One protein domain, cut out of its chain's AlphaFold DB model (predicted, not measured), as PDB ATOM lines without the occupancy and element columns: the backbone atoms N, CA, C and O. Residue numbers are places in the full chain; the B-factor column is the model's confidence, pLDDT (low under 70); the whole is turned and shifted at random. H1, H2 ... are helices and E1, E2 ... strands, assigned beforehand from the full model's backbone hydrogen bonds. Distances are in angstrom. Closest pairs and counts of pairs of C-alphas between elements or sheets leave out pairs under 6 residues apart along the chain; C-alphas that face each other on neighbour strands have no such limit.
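AT A GLANCE: This is residues 4 to 157 of the 158 residues of an uncharacterized protein of Burkholderiales bacterium (UniProt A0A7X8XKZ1). A strongly twisted sheet of four strands, E1 to E4, makes a wall on one side of the domain, with the short helical hairpin H1 and H2 on one face near its E1 edge and H3 on the same face near its E4 edge. H3 lies near the middle of the whole; H4 and H5 lie beyond it, away from the sheet, while H6 packs on H3 and on E4. The 154 printed residues hold six named helices and four named strands, in the order H1 H2 E1 E2 E3 E4 H3 H4 H5 H6, and the class is mixed. The sheet, in the order E1 E2 E3 E4, is antiparallel throughout. The whole is compact, with a radius of gyration of the C-alphas of 15.2 A and spans of 42 by 33 by 29 A.

HOW THE PARTS SIT: H1, residues 4 to 10, and H2, residues 15 to 21, form a hairpin and touch, closest at the C-alphas of Leu 8 and Leu 18, 7.2 A apart. E1, residues 52 to 57, E2, residues 60 to 67, E3, residues 70 to 77, and E4, residues 84 to 88, form a meander, each strand the antiparallel neighbour of the one before. Within hydrogen-bond range are N 54 and O 62 at 2.8 A between E1 and E2, N 63 and O 74 at 2.9 A between E2 and E3, and N 85 and O 75 at 2.8 A between E3 and E4. H1 and H2 are on the sheet; the closest C-alphas of H2 and E1 are those of Ala 21 and Leu 54, 4.9 A apart. H3, residues 91 to 105, is on the same face at a height over the sheet of 10.2 A, and at 17 degrees to E4 on the local plane it runs along the strands. H4, residues 112 to 126, is close to H3 but not clearly touching, with the C-alphas of Phe 99 and Leu 119 closest at 8.0 A. H5, residues 131 to 141, touches residues 96 to 100 of H3 at a steep tilt of 61 degrees, closest at the C-alphas of Ala 96 and Leu 134, 6.4 A apart. H6, residues 147 to 155, touches residues 92 to 97 of H3, with the C-alphas of Gly 93 and Thr 155 closest at 4.2 A, and only grazes the sheet with its residues 148 to 155. In the six helices every O i to N i+4 pair is within hydrogen-bond range.

IN THESE COORDINATES: H1 begins at C-alpha 4, (42.946, 26.714, 40.131). E2 is 21.1 A long and E3 22.6 A; H3 and H4 are 21.4 A each. H6 ends at C-alpha 155, (36.987, 45.810, 24.132).

THE WHOLE: The C-alphas of Asp 68 and Glu 110 are the two farthest apart, at 47.1 A. The printed part has no cut. The link from H2 to E1 is long, with 30 residues. Residues 109 to 114, of which 112 to 114 belong to H4, stand free. The mean pLDDT of the printed part is 91.7, and residues 106 to 110 are under 70.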
ATOM      1  N   ARG A   4      43.151  25.701  41.174       90.75
ATOM      2  CA  ARG A   4      42.946  26.714  40.131       90.75
ATOM      3  C   ARG A   4      41.937  27.769  40.567       90.75
ATOM      4  O   ARG A   4      42.233  28.957  40.531       90.75
ATOM      5  N   MET A   5      40.776  27.348  41.068       92.38
ATOM      6  CA  MET A   5      39.742  28.278  41.531       92.38
ATOM      7  C   MET A   5      40.194  29.127  42.720       92.38
ATOM      8  O   MET A   5      39.698  30.238  42.892       92.38
ATOM      9  N   GLN A   6      41.114  28.637  43.558       93.25
ATOM     10  CA  GLN A   6      41.708  29.483  44.593       93.25
ATOM     11  C   GLN A   6      42.608  30.558  43.978       93.25
ATOM     12  O   GLN A   6      42.438  31.727  44.310       93.25
ATOM     13  N   ARG A   7      43.492  30.195  43.040       93.94
ATOM     14  CA  ARG A   7      44.366  31.165  42.359       93.94
ATOM     15  C   ARG A   7      43.571  32.217  41.584       93.94
ATOM     16  O   ARG A   7      43.902  33.394  41.643       93.94
ATOM     17  N   LEU A   8      42.470  31.820  40.947       95.06
ATOM     18  CA  LEU A   8      41.541  32.745  40.290       95.06
ATOM     19  C   LEU A   8      40.887  33.729  41.269       95.06
ATOM     20  O   LEU A   8      40.740  34.905  40.949       95.06
ATOM     21  N   ARG A   9      40.526  33.284  42.479       94.69
ATOM     22  CA  ARG A   9      40.029  34.192  43.526       94.69
ATOM     23  C   ARG A   9      41.114  35.135  44.031       94.69
ATOM     24  O   ARG A   9      40.820  36.298  44.269       94.69
ATOM     25  N   ASP A  10      42.351  34.661  44.145       94.62
ATOM     26  CA  ASP A  10      43.493  35.481  44.571       94.62
ATOM     27  C   ASP A  10      43.848  36.578  43.542       94.62
ATOM     28  O   ASP A  10      44.554  37.532  43.868       94.62
ATOM     29  N   LEU A  11      43.340  36.475  42.305       94.38
ATOM     30  CA  LEU A  11      43.425  37.532  41.294       94.38
ATOM     31  C   LEU A  11      42.380  38.647  41.476       94.38
ATOM     32  O   LEU A  11      42.442  39.622  40.725       94.38
ATOM     33  N   ASP A  12      41.476  38.553  42.457       94.06
ATOM     34  CA  ASP A  12      40.344  39.472  42.665       94.06
ATOM     35  C   ASP A  12      39.464  39.621  41.408       94.06
ATOM     36  O   ASP A  12      39.082  40.728  41.015       94.06
ATOM     37  N   LEU A  13      39.175  38.502  40.737       95.62
ATOM     38  CA  LEU A  13      38.283  38.493  39.577       95.62
ATOM     39  C   LEU A  13      36.833  38.827  39.977       95.62
ATOM     40  O   LEU A  13      36.393  38.435  41.063       95.62
ATOM     41  N   PRO A  14      36.061  39.482  39.089       95.44
ATOM     42  CA  PRO A  14      34.626  39.667  39.279       95.44
ATOM     43  C   PRO A  14      33.885  38.337  39.458       95.44
ATOM     44  O   PRO A  14      34.279  37.308  38.900       95.44
ATOM     45  N   GLU A  15      32.776  38.356  40.203       95.56
ATOM     46  CA  GLU A  15      31.987  37.147  40.485       95.56
ATOM     47  C   GLU A  15      31.442  36.483  39.214       95.56
ATOM     48  O   GLU A  15      31.409  35.257  39.147       95.56
ATOM     49  N   SER A  16      31.084  37.270  38.195       95.31
ATOM     50  CA  SER A  16      30.643  36.784  36.878       95.31
ATOM     51  C   SER A  16      31.712  35.913  36.207       95.31
ATOM     52  O   SER A  16      31.431  34.800  35.770       95.31
ATOM     53  N   ILE A  17      32.966  36.373  36.204       97.06
ATOM     54  CA  ILE A  17      34.105  35.671  35.607       97.06
ATOM     55  C   ILE A  17      34.461  34.434  36.426       97.06
ATOM     56  O   ILE A  17      34.743  33.378  35.865       97.06
ATOM     57  N   LEU A  18      34.413  34.530  37.759       96.00
ATOM     58  CA  LEU A  18      34.611  33.369  38.628       96.00
ATOM     59  C   LEU A  18      33.528  32.310  38.411       96.00
ATOM     60  O   LEU A  18      33.847  31.124  38.420       96.00
ATOM     61  N   TRP A  19      32.275  32.724  38.216       94.50
ATOM     62  CA  TRP A  19      31.169  31.826  37.905       94.50
ATOM     63  C   TRP A  19      31.380  31.158  36.541       94.50
ATOM     64  O   TRP A  19      31.378  29.929  36.471       94.50
ATOM     65  N   LEU A  20      31.701  31.933  35.499       95.38
ATOM     66  CA  LEU A  20      32.039  31.423  34.165       95.38
ATOM     67  C   LEU A  20      33.250  30.479  34.174       95.38
ATOM     68  O   LEU A  20      33.304  29.535  33.397       95.38
ATOM     69  N   ALA A  21      34.218  30.677  35.067       95.06
ATOM     70  CA  ALA A  21      35.363  29.778  35.211       95.06
ATOM     71  C   ALA A  21      35.057  28.518  36.050       95.06
ATOM     72  O   ALA A  21      35.852  27.571  36.044       95.06
ATOM     73  N   SER A  22      33.935  28.482  36.781       89.69
ATOM     74  CA  SER A  22      33.619  27.465  37.801       89.69
ATOM     75  C   SER A  22      32.997  26.164  37.276       89.69
ATOM     76  O   SER A  22      32.217  25.533  37.981       89.69
ATOM     77  N   GLN A  23      33.407  25.757  36.076       79.56
ATOM     78  CA  GLN A  23      33.008  24.549  35.341       79.56
ATOM     79  C   GLN A  23      32.593  23.318  36.175       79.56
ATOM     80  O   GLN A  23      33.177  23.056  37.236       79.56
ATOM     81  N   PRO A  24      31.694  22.464  35.641       80.69
ATOM     82  CA  PRO A  24      31.076  22.540  34.308       80.69
ATOM     83  C   PRO A  24      29.818  23.419  34.271       80.69
ATOM     84  O   PRO A  24      29.039  23.432  35.227       80.69
ATOM     85  N   HIS A  25      29.596  24.085  33.140       81.44
ATOM     86  CA  HIS A  25      28.296  24.669  32.795       81.44
ATOM     87  C   HIS A  25      27.320  23.594  32.300       81.44
ATOM     88  O   HIS A  25      27.733  22.502  31.911       81.44
ATOM     89  N   GLY A  26      26.017  23.850  32.431       78.81
ATOM     90  CA  GLY A  26      24.963  22.871  32.142       78.81
ATOM     91  C   GLY A  26      24.616  22.802  30.655       78.81
ATOM     92  O   GLY A  26      25.492  22.799  29.810       78.81
ATOM     93  N   GLU A  27      23.325  22.772  30.326       74.12
ATOM     94  CA  GLU A  27      22.830  23.005  28.954       74.12
ATOM     95  C   GLU A  27      22.625  24.514  28.688       74.12
ATOM     96  O   GLU A  27      21.676  24.909  28.016       74.12
ATOM     97  N   ASP A  28      23.453  25.376  29.284       84.12
ATOM     98  CA  ASP A  28      23.398  26.823  29.054       84.12
ATOM     99  C   ASP A  28      24.292  27.245  27.875       84.12
ATOM    100  O   ASP A  28      25.125  26.475  27.396       84.12
ATOM    101  N   LEU A  29      24.122  28.486  27.409       88.50
ATOM    102  CA  LEU A  29      24.860  29.030  26.263       88.50
ATOM    103  C   LEU A  29      26.385  29.051  26.461       88.50
ATOM    104  O   LEU A  29      27.132  29.090  25.487       88.50
ATOM    105  N   PHE A  30      26.872  29.010  27.702       90.75
ATOM    106  CA  PHE A  30      28.303  29.036  27.988       90.75
ATOM    107  C   PHE A  30      28.935  27.647  27.943       90.75
ATOM    108  O   PHE A  30      30.158  27.563  27.871       90.75
ATOM    109  N   PHE A  31      28.141  26.572  27.957       86.56
ATOM    110  CA  PHE A  31      28.616  25.185  27.966       86.56
ATOM    111  C   PHE A  31      29.694  24.897  26.927       86.56
ATOM    112  O   PHE A  31      30.701  24.256  27.225       86.56
ATOM    113  N   PHE A  32      29.478  25.371  25.702       82.75
ATOM    114  CA  PHE A  32      30.383  25.094  24.601       82.75
ATOM    115  C   PHE A  32      31.644  25.964  24.661       82.75
ATOM    116  O   PHE A  32      32.745  25.452  24.476       82.75
ATOM    117  N   ARG A  33      31.500  27.263  24.957       89.94
ATOM    118  CA  ARG A  33      32.599  28.245  24.881       89.94
ATOM    119  C   ARG A  33      33.430  28.376  26.147       89.94
ATOM    120  O   ARG A  33      34.639  28.592  26.081       89.94
ATOM    121  N   CYS A  34      32.806  28.233  27.303       93.06
ATOM    122  CA  CYS A  34      33.492  28.190  28.577       93.06
ATOM    123  C   CYS A  34      33.673  26.720  28.959       93.06
ATOM    124  O   CYS A  34      32.936  26.223  29.795       93.06
ATOM    125  N   GLY A  35      34.616  26.020  28.325       91.38
ATOM    126  CA  GLY A  35      34.894  24.608  28.597       91.38
ATOM    127  C   GLY A  35      35.904  24.362  29.725       91.38
ATOM    128  O   GLY A  35      36.522  25.284  30.274       91.38
ATOM    129  N   GLU A  36      36.080  23.082  30.067       90.88
ATOM    130  CA  GLU A  36      37.100  22.616  31.015       90.88
ATOM    131  C   GLU A  36      38.514  22.897  30.489       90.88
ATOM    132  O   GLU A  36      38.801  22.714  29.311       90.88
ATOM    133  N   VAL A  37      39.411  23.329  31.379       91.31
ATOM    134  CA  VAL A  37      40.815  23.576  31.038       91.31
ATOM    135  C   VAL A  37      41.599  22.270  31.108       91.31
ATOM    136  O   VAL A  37      41.724  21.672  32.179       91.31
ATOM    137  N   GLU A  38      42.196  21.863  29.995       89.00
ATOM    138  CA  GLU A  38      43.000  20.649  29.931       89.00
ATOM    139  C   GLU A  38      44.415  20.882  30.481       89.00
ATOM    140  O   GLU A  38      45.156  21.746  30.016       89.00
ATOM    141  N   SER A  39      44.825  20.059  31.453       87.94
ATOM    142  CA  SER A  39      46.195  20.028  32.007       87.94
ATOM    143  C   SER A  39      46.780  21.419  32.345       87.94
ATOM    144  O   SER A  39      47.865  21.763  31.857       87.94
ATOM    145  N   PRO A  40      46.106  22.240  33.178       86.38
ATOM    146  CA  PRO A  40      46.515  23.619  33.462       86.38
ATOM    147  C   PRO A  40      47.953  23.739  33.996       86.38
ATOM    148  O   PRO A  40      48.628  24.735  33.756       86.38
ATOM    149  N   GLU A  41      48.461  22.721  34.690       85.62
ATOM    150  CA  GLU A  41      49.831  22.659  35.208       85.62
ATOM    151  C   GLU A  41      50.913  22.447  34.137       85.62
ATOM    152  O   GLU A  41      52.083  22.748  34.377       85.62
ATOM    153  N   ALA A  42      50.543  21.915  32.970       88.06
ATOM    154  CA  ALA A  42      51.442  21.697  31.836       88.06
ATOM    155  C   ALA A  42      51.387  22.847  30.814       88.06
ATOM    156  O   ALA A  42      52.137  22.841  29.831       88.06
ATOM    157  N   MET A  43      50.504  23.822  31.043       91.00
ATOM    158  CA  MET A  43      50.239  24.912  30.122       91.00
ATOM    159  C   MET A  43      51.432  25.862  30.020       91.00
ATOM    160  O   MET A  43      52.069  26.237  31.008       91.00
ATOM    161  N   ARG A  44      51.742  26.253  28.784       93.19
ATOM    162  CA  ARG A  44      52.724  27.293  28.487       93.19
ATOM    163  C   ARG A  44      51.978  28.591  28.221       93.19
ATOM    164  O   ARG A  44      50.949  28.576  27.560       93.19
ATOM    165  N   PHE A  45      52.512  29.691  28.737       93.38
ATOM    166  CA  PHE A  45      51.860  30.994  28.666       93.38
ATOM    167  C   PHE A  45      52.606  31.947  27.734       93.38
ATOM    168  O   PHE A  45      53.841  31.857  27.647       93.38
ATOM    169  N   PRO A  46      51.885  32.885  27.096       93.44
ATOM    170  CA  PRO A  46      52.486  33.930  26.283       93.44
ATOM    171  C   PRO A  46      53.615  34.666  26.999       93.44
ATOM    172  O   PRO A  46      53.524  34.984  28.190       93.44
ATOM    173  N   GLU A  47      54.701  34.929  26.268       92.50
ATOM    174  CA  GLU A  47      55.899  35.621  26.769       92.50
ATOM    175  C   GLU A  47      56.595  34.897  27.947       92.50
ATOM    176  O   GLU A  47      57.474  35.457  28.605       92.50
ATOM    177  N   GLY A  48      56.195  33.656  28.255       89.69
ATOM    178  CA  GLY A  48      56.615  32.934  29.456       89.69
ATOM    179  C   GLY A  48      56.098  33.543  30.765       89.69
ATOM    180  O   GLY A  48      56.592  33.180  31.835       89.69
ATOM    181  N   ILE A  49      55.137  34.471  30.704       89.56
ATOM    182  CA  ILE A  49      54.558  35.134  31.876       89.56
ATOM    183  C   ILE A  49      53.347  34.319  32.345       89.56
ATOM    184  O   ILE A  49      52.378  34.222  31.593       89.56
ATOM    185  N   PRO A  50      53.356  33.768  33.574       90.75
ATOM    186  CA  PRO A  50      52.246  32.964  34.073       90.75
ATOM    187  C   PRO A  50      50.907  33.711  34.062       90.75
ATOM    188  O   PRO A  50      50.833  34.885  34.435       90.75
ATOM    189  N   ALA A  51      49.856  32.992  33.684       94.94
ATOM    190  CA  ALA A  51      48.465  33.408  33.780       94.94
ATOM    191  C   ALA A  51      47.640  32.266  34.388       94.94
ATOM    192  O   ALA A  51      48.076  31.118  34.405       94.94
ATOM    193  N   GLU A  52      46.449  32.569  34.885       96.12
ATOM    194  CA  GLU A  52      45.518  31.556  35.371       96.12
ATOM    195  C   GLU A  52      44.425  31.322  34.319       96.12
ATOM    196  O   GLU A  52      43.697  32.261  33.977       96.12
ATOM    197  N   PRO A  53      44.297  30.098  33.780       96.06
ATOM    198  CA  PRO A  53      43.315  29.800  32.746       96.06
ATOM    199  C   PRO A  53      41.891  29.813  33.317       96.06
ATOM    200  O   PRO A  53      41.589  29.171  34.332       96.06
ATOM    201  N   LEU A  54      41.012  30.548  32.639       96.31
ATOM    202  CA  LEU A  54      39.603  30.692  32.985       96.31
ATOM    203  C   LEU A  54      38.789  29.532  32.409       96.31
ATOM    204  O   LEU A  54      38.128  28.809  33.160       96.31
ATOM    205  N   TRP A  55      38.895  29.339  31.097       95.69
ATOM    206  CA  TRP A  55      38.226  28.298  30.319       95.69
ATOM    207  C   TRP A  55      38.998  28.023  29.027       95.69
ATOM    208  O   TRP A  55      39.873  28.800  28.626       95.69
ATOM    209  N   GLN A  56      38.663  26.910  28.384       94.31
ATOM    210  CA  GLN A  56      39.251  26.486  27.119       94.31
ATOM    211  C   GLN A  56      38.149  26.087  26.136       94.31
ATOM    212  O   GLN A  56      37.152  25.480  26.526       94.31
ATOM    213  N   PHE A  57      38.352  26.434  24.868       92.44
ATOM    214  CA  PHE A  57      37.512  26.043  23.747       92.44
ATOM    215  C   PHE A  57      38.396  25.463  22.638       92.44
ATOM    216  O   PHE A  57      39.178  26.185  22.021       92.44
ATOM    217  N   ASP A  58      38.300  24.148  22.421       91.69
ATOM    218  CA  ASP A  58      39.216  23.391  21.557       91.69
ATOM    219  C   ASP A  58      40.690  23.652  21.950       91.69
ATOM    220  O   ASP A  58      41.090  23.382  23.085       91.69
ATOM    221  N   TRP A  59      41.503  24.214  21.058       91.94
ATOM    222  CA  TRP A  59      42.900  24.580  21.310       91.94
ATOM    223  C   TRP A  59      43.070  26.000  21.867       91.94
ATOM    224  O   TRP A  59      44.186  26.362  22.239       91.94
ATOM    225  N   TRP A  60      42.013  26.812  21.945       95.25
ATOM    226  CA  TRP A  60      42.094  28.197  22.411       95.25
ATOM    227  C   TRP A  60      41.823  28.309  23.909       95.25
ATOM    228  O   TRP A  60      40.818  27.816  24.424       95.25
ATOM    229  N   VAL A  61      42.707  28.999  24.624       96.81
ATOM    230  CA  VAL A  61      42.608  29.215  26.068       96.81
ATOM    231  C   VAL A  61      42.358  30.683  26.345       96.81
ATOM    232  O   VAL A  61      43.112  31.543  25.893       96.81
ATOM    233  N   THR A  62      41.351  30.964  27.171       97.81
ATOM    234  CA  THR A  62      41.184  32.284  27.783       97.81
ATOM    235  C   THR A  62      41.759  32.257  29.193       97.81
ATOM    236  O   THR A  62      41.404  31.399  30.003       97.81
ATOM    237  N   ALA A  63      42.642  33.198  29.517       97.56
ATOM    238  CA  ALA A  63      43.290  33.289  30.821       97.56
ATOM    239  C   ALA A  63      43.283  34.715  31.373       97.56
ATOM    240  O   ALA A  63      43.199  35.695  30.633       97.56
ATOM    241  N   ALA A  64      43.419  34.821  32.691       97.56
ATOM    242  CA  ALA A  64      43.593  36.082  33.391       97.56
ATOM    243  C   ALA A  64      44.980  36.147  34.024       97.56
ATOM    244  O   ALA A  64      45.467  35.179  34.606       97.56
ATOM    245  N   ARG A  65      45.615  37.313  33.973       95.62
ATOM    246  CA  ARG A  65      46.835  37.577  34.739       95.62
ATOM    247  C   ARG A  65      46.809  38.973  35.318       95.62
ATOM    248  O   ARG A  65      46.178  39.880  34.784       95.62
ATOM    249  N   ARG A  66      47.557  39.158  36.400       92.62
ATOM    250  CA  ARG A  66      47.830  40.487  36.936       92.62
ATOM    251  C   ARG A  66      49.181  40.957  36.416       92.62
ATOM    252  O   ARG A  66      50.204  40.336  36.701       92.62
ATOM    253  N   ARG A  67      49.180  42.057  35.667       88.00
ATOM    254  CA  ARG A  67      50.389  42.762  35.238       88.00
ATOM    255  C   ARG A  67      50.433  44.096  35.969       88.00
ATOM    256  O   ARG A  67      49.573  44.955  35.785       88.00
ATOM    257  N   ASP A  68      51.410  44.239  36.857       83.94
ATOM    258  CA  ASP A  68      51.485  45.355  37.804       83.94
ATOM    259  C   ASP A  68      50.180  45.503  38.619       83.94
ATOM    260  O   ASP A  68      49.791  44.591  39.351       83.94
ATOM    261  N   ALA A  69      49.497  46.647  38.513       82.94
ATOM    262  CA  ALA A  69      48.231  46.915  39.195       82.94
ATOM    263  C   ALA A  69      46.992  46.556  38.354       82.94
ATOM    264  O   ALA A  69      45.871  46.695  38.845       82.94
ATOM    265  N   HIS A  70      47.179  46.102  37.113       88.44
ATOM    266  CA  HIS A  70      46.104  45.907  36.149       88.44
ATOM    267  C   HIS A  70      45.819  44.425  35.924       88.44
ATOM    268  O   HIS A  70      46.722  43.587  35.896       88.44
ATOM    269  N   LEU A  71      44.534  44.115  35.789       94.00
ATOM    270  CA  LEU A  71      44.073  42.805  35.374       94.00
ATOM    271  C   LEU A  71      44.034  42.773  33.844       94.00
ATOM    272  O   LEU A  71      43.488  43.676  33.216       94.00
ATOM    273  N   GLU A  72      44.638  41.747  33.264       96.62
ATOM    274  CA  GLU A  72      44.653  41.493  31.828       96.62
ATOM    275  C   GLU A  72      43.953  40.164  31.558       96.62
ATOM    276  O   GLU A  72      44.208  39.172  32.248       96.62
ATOM    277  N   TYR A  73      43.117  40.145  30.525       97.81
ATOM    278  CA  TYR A  73      42.507  38.941  29.982       97.81
ATOM    279  C   TYR A  73      43.085  38.676  28.602       97.81
ATOM    280  O   TYR A  73      43.072  39.556  27.739       97.81
ATOM    281  N   LEU A  74      43.610  37.477  28.399       97.12
ATOM    282  CA  LEU A  74      44.296  37.080  27.178       97.12
ATOM    283  C   LEU A  74      43.685  35.810  26.596       97.12
ATOM    284  O   LEU A  74      43.194  34.958  27.334       97.12
ATOM    285  N   GLY A  75      43.762  35.702  25.276       97.12
ATOM    286  CA  GLY A  75      43.444  34.513  24.503       97.12
ATOM    287  C   GLY A  75      44.710  34.004  23.829       97.12
ATOM    288  O   GLY A  75      45.519  34.818  23.374       97.12
ATOM    289  N   PHE A  76      44.929  32.693  23.810       96.88
ATOM    290  CA  PHE A  76      46.092  32.103  23.149       96.88
ATOM    291  C   PHE A  76      45.862  30.652  22.736       96.88
ATOM    292  O   PHE A  76      45.038  29.947  23.316       96.88
ATOM    293  N   ASP A  77      46.644  30.200  21.759       95.69
ATOM    294  CA  ASP A  77      46.687  28.802  21.340       95.69
ATOM    295  C   ASP A  77      47.485  27.959  22.356       95.69
ATOM    296  O   ASP A  77      48.656  28.224  22.641       95.69
ATOM    297  N   ALA A  78      46.862  26.916  22.907       93.62
ATOM    298  CA  ALA A  78      47.472  25.996  23.867       93.62
ATOM    299  C   ALA A  78      48.697  25.250  23.304       93.62
ATOM    300  O   ALA A  78      49.598  24.858  24.057       93.62
ATOM    301  N   ASN A  79      48.743  25.038  21.987       92.81
ATOM    302  CA  ASN A  79      49.828  24.356  21.289       92.81
ATOM    303  C   ASN A  79      50.932  25.321  20.838       92.81
ATOM    304  O   ASN A  79      52.095  24.903  20.752       92.81
ATOM    305  N   ASP A  80      50.591  26.588  20.595       94.50
ATOM    306  CA  ASP A  80      51.524  27.653  20.214       94.50
ATOM    307  C   ASP A  80      51.248  28.975  20.964       94.50
ATOM    308  O   ASP A  80      50.618  29.880  20.421       94.50
ATOM    309  N   PRO A  81      51.762  29.142  22.199       91.31
ATOM    310  CA  PRO A  81      51.510  30.335  23.015       91.31
ATOM    311  C   PRO A  81      52.081  31.645  22.452       91.31
ATOM    312  O   PRO A  81      51.837  32.705  23.023       91.31
ATOM    313  N   GLU A  82      52.876  31.593  21.376       94.50
ATOM    314  CA  GLU A  82      53.304  32.794  20.650       94.50
ATOM    315  C   GLU A  82      52.167  33.361  19.782       94.50
ATOM    316  O   GLU A  82      52.182  34.545  19.448       94.50
ATOM    317  N   ASN A  83      51.155  32.545  19.470       95.38
ATOM    318  CA  ASN A  83      49.891  32.984  18.899       95.38
ATOM    319  C   ASN A  83      48.925  33.379  20.025       95.38
ATOM    320  O   ASN A  83      48.205  32.545  20.582       95.38
ATOM    321  N   TRP A  84      48.951  34.658  20.393       96.12
ATOM    322  CA  TRP A  84      48.158  35.189  21.494       96.12
ATOM    323  C   TRP A  84      47.694  36.621  21.245       96.12
ATOM    324  O   TRP A  84      48.265  37.360  20.443       96.12
ATOM    325  N   GLN A  85      46.678  37.028  21.999       95.81
ATOM    326  CA  GLN A  85      46.122  38.371  21.965       95.81
ATOM    327  C   GLN A  85      45.699  38.818  23.368       95.81
ATOM    328  O   GLN A  85      45.162  38.041  24.159       95.81
ATOM    329  N   LEU A  86      45.914  40.099  23.679       96.31
ATOM    330  CA  LEU A  86      45.258  40.741  24.816       96.31
ATOM    331  C   LEU A  86      43.804  41.039  24.434       96.31
ATOM    332  O   LEU A  86      43.565  41.942  23.631       96.31
ATOM    333  N   LEU A  87      42.861  40.308  25.020       96.81
ATOM    334  CA  LEU A  87      41.433  40.433  24.729       96.81
ATOM    335  C   LEU A  87      40.842  41.662  25.414       96.81
ATOM    336  O   LEU A  87      40.193  42.475  24.774       96.81
ATOM    337  N   ALA A  88      41.088  41.827  26.716       97.00
ATOM    338  CA  ALA A  88      40.503  42.919  27.485       97.00
ATOM    339  C   ALA A  88      41.304  43.253  28.747       97.00
ATOM    340  O   ALA A  88      42.148  42.486  29.211       97.00
ATOM    341  N   THR A  89      40.989  44.401  29.338       96.06
ATOM    342  CA  THR A  89      41.530  44.868  30.629       96.06
ATOM    343  C   THR A  89      40.426  45.165  31.651       96.06
ATOM    344  O   THR A  89      40.696  45.644  32.754       96.06
ATOM    345  N   SER A  90      39.173  44.866  31.299       95.88
ATOM    346  CA  SER A  90      37.984  45.057  32.125       95.88
ATOM    347  C   SER A  90      37.044  43.856  32.003       95.88
ATOM    348  O   SER A  90      37.085  43.109  31.025       95.88
ATOM    349  N   GLU A  91      36.199  43.657  33.015       96.94
ATOM    350  CA  GLU A  91      35.134  42.646  32.993       96.94
ATOM    351  C   GLU A  91      34.225  42.824  31.776       96.94
ATOM    352  O   GLU A  91      33.964  41.873  31.045       96.94
ATOM    353  N   LYS A  92      33.802  44.069  31.525       97.38
ATOM    354  CA  LYS A  92      32.932  44.420  30.405       97.38
ATOM    355  C   LYS A  92      33.571  44.055  29.065       97.38
ATOM    356  O   LYS A  92      32.890  43.481  28.224       97.38
ATOM    357  N   GLY A  93      34.860  44.345  28.881       97.62
ATOM    358  CA  GLY A  93      35.585  43.989  27.662       97.62
ATOM    359  C   GLY A  93      35.735  42.480  27.464       97.62
ATOM    360  O   GLY A  93      35.588  41.993  26.344       97.62
ATOM    361  N   LEU A  94      35.977  41.715  28.534       97.88
ATOM    362  CA  LEU A  94      36.044  40.255  28.434       97.88
ATOM    363  C   LEU A  94      34.676  39.657  28.086       97.88
ATOM    364  O   LEU A  94      34.588  38.818  27.194       97.88
ATOM    365  N   LEU A  95      33.609  40.110  28.751       98.19
ATOM    366  CA  LEU A  95      32.249  39.663  28.448       98.19
ATOM    367  C   LEU A  95      31.854  40.034  27.013       98.19
ATOM    368  O   LEU A  95      31.263  39.217  26.325       98.19
ATOM    369  N   ALA A  96      32.242  41.209  26.521       98.12
ATOM    370  CA  ALA A  96      32.000  41.590  25.133       98.12
ATOM    371  C   ALA A  96      32.713  40.669  24.122       98.12
ATOM    372  O   ALA A  96      32.102  40.305  23.121       98.12
ATOM    373  N   ASN A  97      33.954  40.239  24.396       96.81
ATOM    374  CA  ASN A  97      34.628  39.225  23.571       96.81
ATOM    375  C   ASN A  97      33.861  37.894  23.591       96.81
ATOM    376  O   ASN A  97      33.525  37.368  22.539       96.81
ATOM    377  N   LEU A  98      33.522  37.391  24.785       96.75
ATOM    378  CA  LEU A  98      32.790  36.129  24.937       96.75
ATOM    379  C   LEU A  98      31.443  36.151  24.202       96.75
ATOM    380  O   LEU A  98      31.106  35.205  23.503       96.75
ATOM    381  N   PHE A  99      30.668  37.226  24.345       96.69
ATOM    382  CA  PHE A  99      29.383  37.345  23.659       96.69
ATOM    383  C   PHE A  99      29.535  37.511  22.149       96.69
ATOM    384  O   PHE A  99      28.645  37.084  21.423       96.69
ATOM    385  N   SER A 100      30.643  38.082  21.663       95.50
ATOM    386  CA  SER A 100      30.915  38.117  20.226       95.50
ATOM    387  C   SER A 100      31.070  36.706  19.667       95.50
ATOM    388  O   SER A 100      30.439  36.394  18.664       95.50
ATOM    389  N   ASP A 101      31.839  35.853  20.351       92.75
ATOM    390  CA  ASP A 101      32.009  34.446  19.973       92.75
ATOM    391  C   ASP A 101      30.673  33.687  19.991       92.75
ATOM    392  O   ASP A 101      30.387  32.912  19.084       92.75
ATOM    393  N   LEU A 102      29.832  33.927  21.007       92.19
ATOM    394  CA  LEU A 102      28.507  33.300  21.104       92.19
ATOM    395  C   LEU A 102      27.571  33.729  19.966       92.19
ATOM    396  O   LEU A 102      26.747  32.935  19.528       92.19
ATOM    397  N   ILE A 103      27.684  34.972  19.489       90.88
ATOM    398  CA  ILE A 103      26.901  35.437  18.341       90.88
ATOM    399  C   ILE A 103      27.394  34.784  17.045       90.88
ATOM    400  O   ILE A 103      26.577  34.424  16.207       90.88
ATOM    401  N   GLU A 104      28.702  34.615  16.861       84.88
ATOM    402  CA  GLU A 104      29.246  34.005  15.639       84.88
ATOM    403  C   GLU A 104      28.961  32.500  15.521       84.88
ATOM    404  O   GLU A 104      28.852  31.992  14.406       84.88
ATOM    405  N   ASP A 105      28.836  31.795  16.647       76.56
ATOM    406  CA  ASP A 105      28.629  30.342  16.676       76.56
ATOM    407  C   ASP A 105      27.193  29.885  16.412       76.56
ATOM    408  O   ASP A 105      26.980  28.743  15.998       76.56
ATOM    409  N   GLU A 106      26.206  30.730  16.698       67.88
ATOM    410  CA  GLU A 106      24.794  30.384  16.542       67.88
ATOM    411  C   GLU A 106      24.399  30.365  15.053       67.88
ATOM    412  O   GLU A 106      24.694  31.285  14.290       67.88
ATOM    413  N   ASP A 107      23.712  29.305  14.620       62.09
ATOM    414  CA  ASP A 107      23.176  29.195  13.259       62.09
ATOM    415  C   ASP A 107      21.794  29.874  13.220       62.09
ATOM    416  O   ASP A 107      20.743  29.249  13.375       62.09
ATOM    417  N   TRP A 108      21.805  31.205  13.094       64.75
ATOM    418  CA  TRP A 108      20.643  32.098  13.240       64.75
ATOM    419  C   TRP A 108      19.519  31.904  12.202       64.75
ATOM    420  O   TRP A 108      18.497  32.589  12.279       64.75
ATOM    421  N   GLU A 109      19.681  31.021  11.209       57.97
ATOM    422  CA  GLU A 109      18.805  30.973  10.029       57.97
ATOM    423  C   GLU A 109      17.393  30.414  10.296       57.97
ATOM    424  O   GLU A 109      16.465  30.756   9.556       57.97
ATOM    425  N   GLU A 110      17.184  29.601  11.340       56.72
ATOM    426  CA  GLU A 110      15.870  28.985  11.607       56.72
ATOM    427  C   GLU A 110      15.126  29.574  12.828       56.72
ATOM    428  O   GLU A 110      13.892  29.525  12.846       56.72
ATOM    429  N   GLU A 111      15.813  30.208  13.796       76.19
ATOM    430  CA  GLU A 111      15.211  30.642  15.079       76.19
ATOM    431  C   GLU A 111      15.809  31.948  15.675       76.19
ATOM    432  O   GLU A 111      16.009  32.062  16.885       76.19
ATOM    433  N   GLU A 112      16.056  32.979  14.854       80.62
ATOM    434  CA  GLU A 112      16.706  34.248  15.267       80.62
ATOM    435  C   GLU A 112      16.128  34.886  16.552       80.62
ATOM    436  O   GLU A 112      16.869  35.314  17.438       80.62
ATOM    437  N   GLU A 113      14.797  34.938  16.702       84.62
ATOM    438  CA  GLU A 113      14.159  35.516  17.898       84.62
ATOM    439  C   GLU A 113      14.444  34.712  19.178       84.62
ATOM    440  O   GLU A 113      14.566  35.292  20.261       84.62
ATOM    441  N   GLU A 114      14.533  33.386  19.069       85.19
ATOM    442  CA  GLU A 114      14.797  32.492  20.196       85.19
ATOM    443  C   GLU A 114      16.258  32.574  20.624       85.19
ATOM    444  O   GLU A 114      16.525  32.773  21.812       85.19
ATOM    445  N   ALA A 115      17.181  32.550  19.664       85.19
ATOM    446  CA  ALA A 115      18.601  32.734  19.926       85.19
ATOM    447  C   ALA A 115      18.886  34.127  20.527       85.19
ATOM    448  O   ALA A 115      19.606  34.255  21.520       85.19
ATOM    449  N   MET A 116      18.215  35.185  20.048       89.81
ATOM    450  CA  MET A 116      18.372  36.532  20.616       89.81
ATOM    451  C   MET A 116      17.813  36.636  22.036       89.81
ATOM    452  O   MET A 116      18.340  37.385  22.864       89.81
ATOM    453  N   ARG A 117      16.726  35.916  22.338       90.88
ATOM    454  CA  ARG A 117      16.200  35.817  23.703       90.88
ATOM    455  C   ARG A 117      17.195  35.092  24.605       90.88
ATOM    456  O   ARG A 117      17.486  35.610  25.680       90.88
ATOM    457  N   ALA A 118      17.741  33.965  24.156       90.44
ATOM    458  CA  ALA A 118      18.722  33.198  24.913       90.44
ATOM    459  C   ALA A 118      19.978  34.036  25.215       90.44
ATOM    460  O   ALA A 118      20.400  34.105  26.369       90.44
ATOM    461  N   LEU A 119      20.511  34.775  24.231       93.06
ATOM    462  CA  LEU A 119      21.637  35.695  24.448       93.06
ATOM    463  C   LEU A 119      21.335  36.760  25.507       93.06
ATOM    464  O   LEU A 119      22.181  37.056  26.348       93.06
ATOM    465  N   ARG A 120      20.134  37.350  25.495       94.62
ATOM    466  CA  ARG A 120      19.743  38.342  26.511       94.62
ATOM    467  C   ARG A 120      19.653  37.726  27.902       94.62
ATOM    468  O   ARG A 120      20.142  38.327  28.853       94.62
ATOM    469  N   GLU A 121      19.075  36.534  28.018       94.38
ATOM    470  CA  GLU A 121      18.994  35.803  29.287       94.38
ATOM    471  C   GLU A 121      20.393  35.458  29.823       94.38
ATOM    472  O   GLU A 121      20.677  35.682  31.001       94.38
ATOM    473  N   ALA A 122      21.306  35.015  28.952       94.19
ATOM    474  CA  ALA A 122      22.702  34.778  29.307       94.19
ATOM    475  C   ALA A 122      23.415  36.067  29.745       94.19
ATOM    476  O   ALA A 122      24.155  36.060  30.731       94.19
ATOM    477  N   ALA A 123      23.179  37.188  29.056       96.38
ATOM    478  CA  ALA A 123      23.754  38.479  29.425       96.38
ATOM    479  C   ALA A 123      23.266  38.927  30.809       96.38
ATOM    480  O   ALA A 123      24.073  39.332  31.645       96.38
ATOM    481  N   GLU A 124      21.969  38.789  31.093       95.75
ATOM    482  CA  GLU A 124      21.402  39.067  32.415       95.75
ATOM    483  C   GLU A 124      22.003  38.165  33.501       95.75
ATOM    484  O   GLU A 124      22.356  38.657  34.576       95.75
ATOM    485  N   GLN A 125      22.176  36.872  33.215       94.00
ATOM    486  CA  GLN A 125      22.732  35.888  34.148       94.00
ATOM    487  C   GLN A 125      24.139  36.253  34.632       94.00
ATOM    488  O   GLN A 125      24.443  36.071  35.813       94.00
ATOM    489  N   VAL A 126      24.983  36.789  33.749       95.25
ATOM    490  CA  VAL A 126      26.358  37.200  34.089       95.25
ATOM    491  C   VAL A 126      26.495  38.704  34.344       95.25
ATOM    492  O   VAL A 126      27.600  39.191  34.571       95.25
ATOM    493  N   GLY A 127      25.386  39.450  34.327       95.81
ATOM    494  CA  GLY A 127      25.368  40.895  34.558       95.81
ATOM    495  C   GLY A 127      25.969  41.735  33.423       95.81
ATOM    496  O   GLY A 127      26.349  42.885  33.648       95.81
ATOM    497  N   PHE A 128      26.060  41.198  32.204       97.44
ATOM    498  CA  PHE A 128      26.595  41.911  31.052       97.44
ATOM    499  C   PHE A 128      25.610  42.970  30.534       97.44
ATOM    500  O   PHE A 128      24.612  42.668  29.887       97.44
ATOM    501  N   GLN A 129      25.921  44.244  30.776       94.69
ATOM    502  CA  GLN A 129      25.106  45.385  30.324       94.69
ATOM    503  C   GLN A 129      25.504  45.926  28.937       94.69
ATOM    504  O   GLN A 129      24.952  46.930  28.498       94.69
ATOM    505  N   GLY A 130      26.484  45.310  28.265       95.50
ATOM    506  CA  GLY A 130      27.059  45.797  27.003       95.50
ATOM    507  C   GLY A 130      26.532  45.118  25.738       95.50
ATOM    508  O   GLY A 130      27.092  45.355  24.672       95.50
ATOM    509  N   LEU A 131      25.496  44.276  25.828       96.69
ATOM    510  CA  LEU A 131      25.029  43.474  24.689       96.69
ATOM    511  C   LEU A 131      24.574  44.341  23.502       96.69
ATOM    512  O   LEU A 131      24.995  44.100  22.378       96.69
ATOM    513  N   ASP A 132      23.780  45.388  23.741       96.50
ATOM    514  CA  ASP A 132      23.310  46.278  22.665       96.50
ATOM    515  C   ASP A 132      24.460  47.060  21.999       96.50
ATOM    516  O   ASP A 132      24.453  47.294  20.786       96.50
ATOM    517  N   GLU A 133      25.466  47.457  22.785       97.69
ATOM    518  CA  GLU A 133      26.668  48.133  22.280       97.69
ATOM    519  C   GLU A 133      27.498  47.185  21.405       97.69
ATOM    520  O   GLU A 133      27.940  47.586  20.329       97.69
ATOM    521  N   LEU A 134      27.649  45.923  21.825       97.75
ATOM    522  CA  LEU A 134      28.316  44.881  21.046       97.75
ATOM    523  C   LEU A 134      27.584  44.616  19.725       97.75
ATOM    524  O   LEU A 134      28.217  44.643  18.678       97.75
ATOM    525  N   LEU A 135      26.262  44.424  19.743       95.56
ATOM    526  CA  LEU A 135      25.478  44.196  18.520       95.56
ATOM    527  C   LEU A 135      25.618  45.358  17.527       95.56
ATOM    528  O   LEU A 135      25.733  45.147  16.319       95.56
ATOM    529  N   THR A 136      25.651  46.592  18.036       96.94
ATOM    530  CA  THR A 136      25.900  47.782  17.211       96.94
ATOM    531  C   THR A 136      27.305  47.743  16.609       96.94
ATOM    532  O   THR A 136      27.455  47.938  15.404       96.94
ATOM    533  N   PHE A 137      28.319  47.432  17.420       97.00
ATOM    534  CA  PHE A 137      29.700  47.291  16.963       97.00
ATOM    535  C   PHE A 137      29.835  46.223  15.865       97.00
ATOM    536  O   PHE A 137      30.428  46.503  14.822       97.00
ATOM    537  N   GLN A 138      29.233  45.042  16.043       94.88
ATOM    538  CA  GLN A 138      29.256  43.969  15.044       94.88
ATOM    539  C   GLN A 138      28.618  44.396  13.724       94.88
ATOM    540  O   GLN A 138      29.195  44.190  12.660       94.88
ATOM    541  N   ALA A 139      27.452  45.044  13.779       93.94
ATOM    542  CA  ALA A 139      26.765  45.515  12.580       93.94
ATOM    543  C   ALA A 139      27.601  46.542  11.792       93.94
ATOM    544  O   ALA A 139      27.573  46.548  10.560       93.94
ATOM    545  N   GLU A 140      28.367  47.391  12.484       96.38
ATOM    546  CA  GLU A 140      29.282  48.358  11.863       96.38
ATOM    547  C   GLU A 140      30.526  47.696  11.240       96.38
ATOM    548  O   GLU A 140      31.080  48.239  10.281       96.38
ATOM    549  N   HIS A 141      30.922  46.514  11.728       95.12
ATOM    550  CA  HIS A 141      32.137  45.793  11.320       95.12
ATOM    551  C   HIS A 141      31.863  44.463  10.594       95.12
ATOM    552  O   HIS A 141      32.790  43.701  10.347       95.12
ATOM    553  N   ALA A 142      30.627  44.194  10.160       87.25
ATOM    554  CA  ALA A 142      30.216  42.918   9.549       87.25
ATOM    555  C   ALA A 142      30.978  42.518   8.260       87.25
ATOM    556  O   ALA A 142      30.837  41.401   7.770       87.25
ATOM    557  N   GLY A 143      31.749  43.435   7.670       88.00
ATOM    558  CA  GLY A 143      32.598  43.187   6.500       88.00
ATOM    559  C   GLY A 143      34.092  43.369   6.765       88.00
ATOM    560  O   GLY A 143      34.856  43.465   5.803       88.00
ATOM    561  N   ASP A 144      34.493  43.491   8.028       93.12
ATOM    562  CA  ASP A 144      35.884  43.676   8.421       93.12
ATOM    563  C   ASP A 144      36.653  42.346   8.305       93.12
ATOM    564  O   ASP A 144      36.329  41.394   9.018       93.12
ATOM    565  N   PRO A 145      37.657  42.234   7.411       91.19
ATOM    566  CA  PRO A 145      38.466  41.021   7.311       91.19
ATOM    567  C   PRO A 145      39.295  40.748   8.573       91.19
ATOM    568  O   PRO A 145      39.680  39.602   8.786       91.19
ATOM    569  N   ASP A 146      39.541  41.774   9.393       93.19
ATOM    570  CA  ASP A 146      40.344  41.712  10.614       93.19
ATOM    571  C   ASP A 146      39.464  41.927  11.864       93.19
ATOM    572  O   ASP A 146      39.914  42.446  12.886       93.19
ATOM    573  N   TYR A 147      38.195  41.497  11.804       93.00
ATOM    574  CA  TYR A 147      37.191  41.702  12.856       93.00
ATOM    575  C   TYR A 147      37.684  41.346  14.272       93.00
ATOM    576  O   TYR A 147      37.449  42.102  15.214       93.00
ATOM    577  N   ALA A 148      38.427  40.245  14.432       90.81
ATOM    578  CA  ALA A 148      38.984  39.836  15.724       90.81
ATOM    579  C   ALA A 148      39.990  40.855  16.305       90.81
ATOM    580  O   ALA A 148      40.074  41.037  17.523       90.81
ATOM    581  N   GLU A 149      40.757  41.546  15.458       92.69
ATOM    582  CA  GLU A 149      41.652  42.621  15.895       92.69
ATOM    583  C   GLU A 149      40.848  43.859  16.306       92.69
ATOM    584  O   GLU A 149      41.057  44.381  17.406       92.69
ATOM    585  N   SER A 150      39.873  44.259  15.488       95.75
ATOM    586  CA  SER A 150      38.968  45.381  15.769       95.75
ATOM    587  C   SER A 150      38.177  45.179  17.066       95.75
ATOM    588  O   SER A 150      38.071  46.097  17.887       95.75
ATOM    589  N   LEU A 151      37.664  43.968  17.305       96.19
ATOM    590  CA  LEU A 151      36.964  43.602  18.535       96.19
ATOM    591  C   LEU A 151      37.884  43.732  19.754       96.19
ATOM    592  O   LEU A 151      37.511  44.360  20.748       96.19
ATOM    593  N   ALA A 152      39.103  43.194  19.690       93.00
ATOM    594  CA  ALA A 152      40.058  43.304  20.791       93.00
ATOM    595  C   ALA A 152      40.484  44.758  21.049       93.00
ATOM    596  O   ALA A 152      40.679  45.165  22.194       93.00
ATOM    597  N   GLU A 153      40.628  45.579  20.008       95.56
ATOM    598  CA  GLU A 153      40.871  47.012  20.172       95.56
ATOM    599  C   GLU A 153      39.726  47.702  20.902       95.56
ATOM    600  O   GLU A 153      39.970  48.383  21.902       95.56
ATOM    601  N   TRP A 154      38.490  47.489  20.453       97.12
ATOM    602  CA  TRP A 154      37.309  48.095  21.052       97.12
ATOM    603  C   TRP A 154      37.110  47.659  22.504       97.12
ATOM    604  O   TRP A 154      36.946  48.502  23.386       97.12
ATOM    605  N   THR A 155      37.205  46.364  22.787       96.75
ATOM    606  CA  THR A 155      36.987  45.810  24.132       96.75
ATOM    607  C   THR A 155      38.021  46.268  25.159       96.75
ATOM    608  O   THR A 155      37.703  46.370  26.343       96.75
ATOM    609  N   ARG A 156      39.230  46.653  24.731       94.88
ATOM    610  CA  ARG A 156      40.233  47.310  25.593       94.88
ATOM    611  C   ARG A 156      39.904  48.769  25.932       94.88
ATOM    612  O   ARG A 156      40.549  49.338  26.813       94.88
ATOM    613  N   THR A 157      38.936  49.382  25.251       94.69
ATOM    614  CA  THR A 157      38.447  50.740  25.560       94.69
ATOM    615  C   THR A 157      37.253  50.763  26.520       94.69
ATOM    616  O   THR A 157      36.877  51.849  26.970       94.69
TER     617      THR A 157